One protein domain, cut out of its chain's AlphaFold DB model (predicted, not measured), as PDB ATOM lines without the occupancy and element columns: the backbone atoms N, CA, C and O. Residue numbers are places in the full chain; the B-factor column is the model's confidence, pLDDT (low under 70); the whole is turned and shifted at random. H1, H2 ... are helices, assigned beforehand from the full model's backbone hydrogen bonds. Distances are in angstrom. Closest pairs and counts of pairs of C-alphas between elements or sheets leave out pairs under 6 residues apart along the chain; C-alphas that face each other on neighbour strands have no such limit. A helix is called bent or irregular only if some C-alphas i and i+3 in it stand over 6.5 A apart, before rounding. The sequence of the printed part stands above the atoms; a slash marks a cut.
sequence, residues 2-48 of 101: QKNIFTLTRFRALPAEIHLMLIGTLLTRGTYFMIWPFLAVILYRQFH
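What this domain is: This is residues 2 to 48 of the 101 residues of an uncharacterized protein of Xenorhabdus bovienii str. kraussei Becker Underwood (UniProt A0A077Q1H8). One long helix, H2, kinked part-way, makes most of the length; before its first residue the backbone turns a corner through short H1 into the tail of residues 2 to 7. The 47 printed residues hold two named helices, H1 then H2, and no named strand: all helix. The whole is extended, with a radius of gyration of the C-alphas of 18.6 A and spans of 58 by 28 by 7 A.

Where its parts are: Find C-alpha 16 at (155.410, 13.938, 76.269); from there H2, residues 16 to 47, runs 44.5 A to C-alpha 47 at (145.844, 49.087, 101.915). Look back to residues 8 to 11 for H1.

How they stand to each other: Near residue 37 you meet H2's kink of 30 degrees; H2 is neither bent nor irregular, but only just: C-alphas 34 and 37 are 6.2 A apart. In H2, 26 of 28 O i to N i+4 pairs are within hydrogen-bond range; H1 is too short for such a pair. A tight link of 4 residues joins H1 to H2, yet they are apart, with no C-alphas within 8 A.

The domain as a whole: The C-alphas of Gln 2 and His 48, the two farthest apart, are 59.1 A apart. The printed part has no cut. Residues 2 to 12 and 47 have pLDDT under 70.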
ATOM      1  N   GLN A   2     134.596  -7.768  85.865       52.16
ATOM      2  CA  GLN A   2     134.834  -6.314  85.880       52.16
ATOM      3  C   GLN A   2     136.245  -6.022  85.355       52.16
ATOM      4  O   GLN A   2     137.239  -6.263  86.034       52.16
ATOM      5  N   LYS A   3     136.334  -5.531  84.119       52.59
ATOM      6  CA  LYS A   3     137.593  -5.109  83.507       52.59
ATOM      7  C   LYS A   3     137.944  -3.747  84.106       52.59
ATOM      8  O   LYS A   3     137.316  -2.759  83.749       52.59
ATOM      9  N   ASN A   4     138.876  -3.720  85.060       54.59
ATOM     10  CA  ASN A   4     139.391  -2.497  85.682       54.59
ATOM     11  C   ASN A   4     139.790  -1.477  84.599       54.59
ATOM     12  O   ASN A   4     140.824  -1.597  83.947       54.59
ATOM     13  N   ILE A   5     138.918  -0.493  84.395       59.06
ATOM     14  CA  ILE A   5     138.952   0.506  83.315       59.06
ATOM     15  C   ILE A   5     140.031   1.579  83.542       59.06
ATOM     16  O   ILE A   5     140.343   2.353  82.640       59.06
ATOM     17  N   PHE A   6     140.644   1.591  84.728       56.97
ATOM     18  CA  PHE A   6     141.708   2.505  85.128       56.97
ATOM     19  C   PHE A   6     143.042   1.765  85.178       56.97
ATOM     20  O   PHE A   6     143.433   1.190  86.189       56.97
ATOM     21  N   THR A   7     143.747   1.751  84.050       66.00
ATOM     22  CA  THR A   7     145.105   1.207  83.951       66.00
ATOM     23  C   THR A   7     146.105   2.366  83.965       66.00
ATOM     24  O   THR A   7     146.193   3.111  82.989       66.00
ATOM     25  N   LEU A   8     146.880   2.508  85.052       62.19
ATOM     26  CA  LEU A   8     147.974   3.493  85.213       62.19
ATOM     27  C   LEU A   8     148.980   3.473  84.048       62.19
ATOM     28  O   LEU A   8     149.584   4.488  83.708       62.19
ATOM     29  N   THR A   9     149.107   2.330  83.378       62.50
ATOM     30  CA  THR A   9     149.961   2.130  82.206       62.50
ATOM     31  C   THR A   9     149.553   2.991  81.003       62.50
ATOM     32  O   THR A   9     150.413   3.350  80.210       62.50
ATOM     33  N   ARG A  10     148.274   3.391  80.876       63.38
ATOM     34  CA  ARG A  10     147.830   4.326  79.821       63.38
ATOM     35  C   ARG A  10     148.229   5.767  80.095       63.38
ATOM     36  O   ARG A  10     148.504   6.496  79.152       63.38
ATOM     37  N   PHE A  11     148.292   6.161  81.365       62.34
ATOM     38  CA  PHE A  11     148.714   7.508  81.742       62.34
ATOM     39  C   PHE A  11     150.178   7.742  81.344       62.34
ATOM     40  O   PHE A  11     150.513   8.767  80.774       62.34
ATOM     41  N   ARG A  12     151.033   6.728  81.516       62.75
ATOM     42  CA  ARG A  12     152.448   6.781  81.113       62.75
ATOM     43  C   ARG A  12     152.688   6.581  79.608       62.75
ATOM     44  O   ARG A  12     153.788   6.843  79.141       62.75
ATOM     45  N   ALA A  13     151.680   6.128  78.860       71.81
ATOM     46  CA  ALA A  13     151.729   5.989  77.401       71.81
ATOM     47  C   ALA A  13     151.293   7.267  76.658       71.81
ATOM     48  O   ALA A  13     151.291   7.288  75.428       71.81
ATOM     49  N   LEU A  14     150.889   8.315  77.386       73.69
ATOM     50  CA  LEU A  14     150.536   9.604  76.799       73.69
ATOM     51  C   LEU A  14     151.796  10.302  76.244       73.69
ATOM     52  O   LEU A  14     152.835  10.269  76.909       73.69
ATOM     53  N   PRO A  15     151.704  10.959  75.071       80.38
ATOM     54  CA  PRO A  15     152.774  11.773  74.503       80.38
ATOM     55  C   PRO A  15     153.392  12.740  75.526       80.38
ATOM     56  O   PRO A  15     152.717  13.201  76.460       80.38
ATOM     57  N   ALA A  16     154.677  13.056  75.358       81.12
ATOM     58  CA  ALA A  16     155.410  13.938  76.269       81.12
ATOM     59  C   ALA A  16     154.785  15.345  76.334       81.12
ATOM     60  O   ALA A  16     154.776  15.985  77.385       81.12
ATOM     61  N   GLU A  17     154.172  15.781  75.237       81.88
ATOM     62  CA  GLU A  17     153.459  17.045  75.081       81.88
ATOM     63  C   GLU A  17     152.258  17.136  76.032       81.88
ATOM     64  O   GLU A  17     152.036  18.168  76.667       81.88
ATOM     65  N   ILE A  18     151.508  16.040  76.191       85.12
ATOM     66  CA  ILE A  18     150.342  16.005  77.082       85.12
ATOM     67  C   ILE A  18     150.791  16.060  78.539       85.12
ATOM     68  O   ILE A  18     150.187  16.776  79.333       85.12
ATOM     69  N   HIS A  19     151.872  15.363  78.897       84.50
ATOM     70  CA  HIS A  19     152.442  15.450  80.242       84.50
ATOM     71  C   HIS A  19     152.918  16.871  80.564       84.50
ATOM     72  O   HIS A  19     152.653  17.365  81.661       84.50
ATOM     73  N   LEU A  20     153.562  17.545  79.605       87.81
ATOM     74  CA  LEU A  20     154.001  18.929  79.762       87.81
ATOM     75  C   LEU A  20     152.812  19.877  79.966       87.81
ATOM     76  O   LEU A  20     152.817  20.669  80.908       87.81
ATOM     77  N   MET A  21     151.764  19.763  79.143       87.62
ATOM     78  CA  MET A  21     150.547  20.563  79.315       87.62
ATOM     79  C   MET A  21     149.836  20.269  80.636       87.62
ATOM     80  O   MET A  21     149.330  21.190  81.281       87.62
ATOM     81  N   LEU A  22     149.816  19.007  81.066       88.81
ATOM     82  CA  LEU A  22     149.168  18.606  82.307       88.81
ATOM     83  C   LEU A  22     149.891  19.190  83.521       88.81
ATOM     84  O   LEU A  22     149.246  19.777  84.385       88.81
ATOM     85  N   ILE A  23     151.224  19.095  83.558       90.62
ATOM     86  CA  ILE A  23     152.044  19.691  84.619       90.62
ATOM     87  C   ILE A  23     151.912  21.216  84.599       90.62
ATOM     88  O   ILE A  23     151.670  21.818  85.643       90.62
ATOM     89  N   GLY A  24     152.002  21.843  83.424       87.69
ATOM     90  CA  GLY A  24     151.854  23.293  83.287       87.69
ATOM     91  C   GLY A  24     150.490  23.792  83.771       87.69
ATOM     92  O   GLY A  24     150.405  24.761  84.528       87.69
ATOM     93  N   THR A  25     149.415  23.086  83.416       88.25
ATOM     94  CA  THR A  25     148.058  23.413  83.877       88.25
ATOM     95  C   THR A  25     147.920  23.191  85.378       88.25
ATOM     96  O   THR A  25     147.347  24.033  86.065       88.25
ATOM     97  N   LEU A  26     148.469  22.097  85.908       91.12
ATOM     98  CA  LEU A  26     148.420  21.783  87.334       91.12
ATOM     99  C   LEU A  26     149.118  22.863  88.170       91.12
ATOM    100  O   LEU A  26     148.544  23.342  89.144       91.12
ATOM    101  N   LEU A  27     150.316  23.286  87.758       91.44
ATOM    102  CA  LEU A  27     151.057  24.355  88.423       91.44
ATOM    103  C   LEU A  27     150.297  25.678  88.352       91.44
ATOM    104  O   LEU A  27     150.057  26.298  89.382       91.44
ATOM    105  N   THR A  28     149.833  26.067  87.163       87.31
ATOM    106  CA  THR A  28     149.082  27.318  86.976       87.31
ATOM    107  C   THR A  28     147.821  27.343  87.838       87.31
ATOM    108  O   THR A  28     147.532  28.340  88.496       87.31
ATOM    109  N   ARG A  29     147.075  26.233  87.888       87.38
ATOM    110  CA  ARG A  29     145.867  26.115  88.715       87.38
ATOM    111  C   ARG A  29     146.198  26.110  90.206       87.38
ATOM    112  O   ARG A  29     145.515  26.798  90.958       87.38
ATOM    113  N   GLY A  30     147.249  25.408  90.628       89.38
ATOM    114  CA  GLY A  30     147.708  25.401  92.020       89.38
ATOM    115  C   GLY A  30     148.112  26.794  92.503       89.38
ATOM    116  O   GLY A  30     147.625  27.266  93.529       89.38
ATOM    117  N   THR A  31     148.925  27.493  91.712       89.50
ATOM    118  CA  THR A  31     149.329  28.876  91.974       89.50
ATOM    119  C   THR A  31     148.127  29.811  92.006       89.50
ATOM    120  O   THR A  31     148.031  30.637  92.910       89.50
ATOM    121  N   TYR A  32     147.172  29.654  91.084       84.81
ATOM    122  CA  TYR A  32     145.946  30.445  91.089       84.81
ATOM    123  C   TYR A  32     145.174  30.259  92.404       84.81
ATOM    124  O   TYR A  32     144.886  31.237  93.080       84.81
ATOM    125  N   PHE A  33     144.927  29.026  92.853       86.62
ATOM    126  CA  PHE A  33     144.207  28.803  94.115       86.62
ATOM    127  C   PHE A  33     144.932  29.347  95.354       86.62
ATOM    128  O   PHE A  33     144.271  29.726  96.318       86.62
ATOM    129  N   MET A  34     146.264  29.424  95.334       89.81
ATOM    130  CA  MET A  34     147.050  29.990  96.436       89.81
ATOM    131  C   MET A  34     147.136  31.517  96.400       89.81
ATOM    132  O   MET A  34     147.075  32.159  97.446       89.81
ATOM    133  N   ILE A  35     147.264  32.120  95.219       88.06
ATOM    134  CA  ILE A  35     147.412  33.574  95.086       88.06
ATOM    135  C   ILE A  35     146.154  34.297  95.556       88.06
ATOM    136  O   ILE A  35     146.263  35.315  96.228       88.06
ATOM    137  N   TRP A  36     144.970  33.769  95.253       84.56
ATOM    138  CA  TRP A  36     143.698  34.404  95.607       84.56
ATOM    139  C   TRP A  36     143.542  34.759  97.095       84.56
ATOM    140  O   TRP A  36     143.301  35.934  97.392       84.56
ATOM    141  N   PRO A  37     143.708  33.822  98.049       83.50
ATOM    142  CA  PRO A  37     143.632  34.149  99.470       83.50
ATOM    143  C   PRO A  37     144.769  35.075  99.922       83.50
ATOM    144  O   PRO A  37     144.528  35.987 100.710       83.50
ATOM    145  N   PHE A  38     145.989  34.907  99.400       83.44
ATOM    146  CA  PHE A  38     147.111  35.798  99.723       83.44
ATOM    147  C   PHE A  38     146.854  37.240  99.283       83.44
ATOM    148  O   PHE A  38     147.123  38.177 100.035       83.44
ATOM    149  N   LEU A  39     146.294  37.414  98.088       83.94
ATOM    150  CA  LEU A  39     145.971  38.712  97.517       83.94
ATOM    151  C   LEU A  39     144.864  39.393  98.334       83.94
ATOM    152  O   LEU A  39     145.018  40.550  98.716       83.94
ATOM    153  N   ALA A  40     143.810  38.659  98.709       82.00
ATOM    154  CA  ALA A  40     142.758  39.174  99.585       82.00
ATOM    155  C   ALA A  40     143.303  39.643 100.951       82.00
ATOM    156  O   ALA A  40     142.958  40.730 101.415       82.00
ATOM    157  N   VAL A  41     144.198  38.866 101.574       84.12
ATOM    158  CA  VAL A  41     144.806  39.214 102.870       84.12
ATOM    159  C   VAL A  41     145.743  40.421 102.757       84.12
ATOM    160  O   VAL A  41     145.699  41.304 103.615       84.12
ATOM    161  N   ILE A  42     146.576  40.498 101.715       83.38
ATOM    162  CA  ILE A  42     147.494  41.627 101.503       83.38
ATOM    163  C   ILE A  42     146.730  42.922 101.223       83.38
ATOM    164  O   ILE A  42     147.049  43.940 101.837       83.38
ATOM    165  N   LEU A  43     145.705  42.897 100.362       77.75
ATOM    166  CA  LEU A  43     144.904  44.093 100.081       77.75
ATOM    167  C   LEU A  43     144.160  44.585 101.326       77.75
ATOM    168  O   LEU A  43     144.050  45.792 101.537       77.75
ATOM    169  N   TYR A  44     143.697  43.665 102.173       76.94
ATOM    170  CA  TYR A  44     143.042  44.024 103.425       76.94
ATOM    171  C   TYR A  44     144.021  44.634 104.439       76.94
ATOM    172  O   TYR A  44     143.727  45.664 105.040       76.94
ATOM    173  N   ARG A  45     145.202  44.024 104.623       75.75
ATOM    174  CA  ARG A  45     146.159  44.437 105.665       75.75
ATOM    175  C   ARG A  45     147.020  45.643 105.302       75.75
ATOM    176  O   ARG A  45     147.323  46.422 106.194       75.75
ATOM    177  N   GLN A  46     147.457  45.767 104.050       70.56
ATOM    178  CA  GLN A  46     148.413  46.808 103.639       70.56
ATOM    179  C   GLN A  46     147.720  48.083 103.148       70.56
ATOM    180  O   GLN A  46     148.244  49.175 103.330       70.56
ATOM    181  N   PHE A  47     146.537  47.957 102.540       69.81
ATOM    182  CA  PHE A  47     145.844  49.087 101.915       69.81
ATOM    183  C   PHE A  47     144.578  49.529 102.663       69.81
ATOM    184  O   PHE A  47     143.943  50.491 102.240       69.81
ATOM    185  N   HIS A  48     144.200  48.849 103.759       70.38
ATOM    186  CA  HIS A  48     142.996  49.142 104.558       70.38
ATOM    187  C   HIS A  48     141.705  49.258 103.718       70.38
ATOM    188  O   HIS A  48     140.748  49.933 104.105       70.38
TER     189      HIS A  48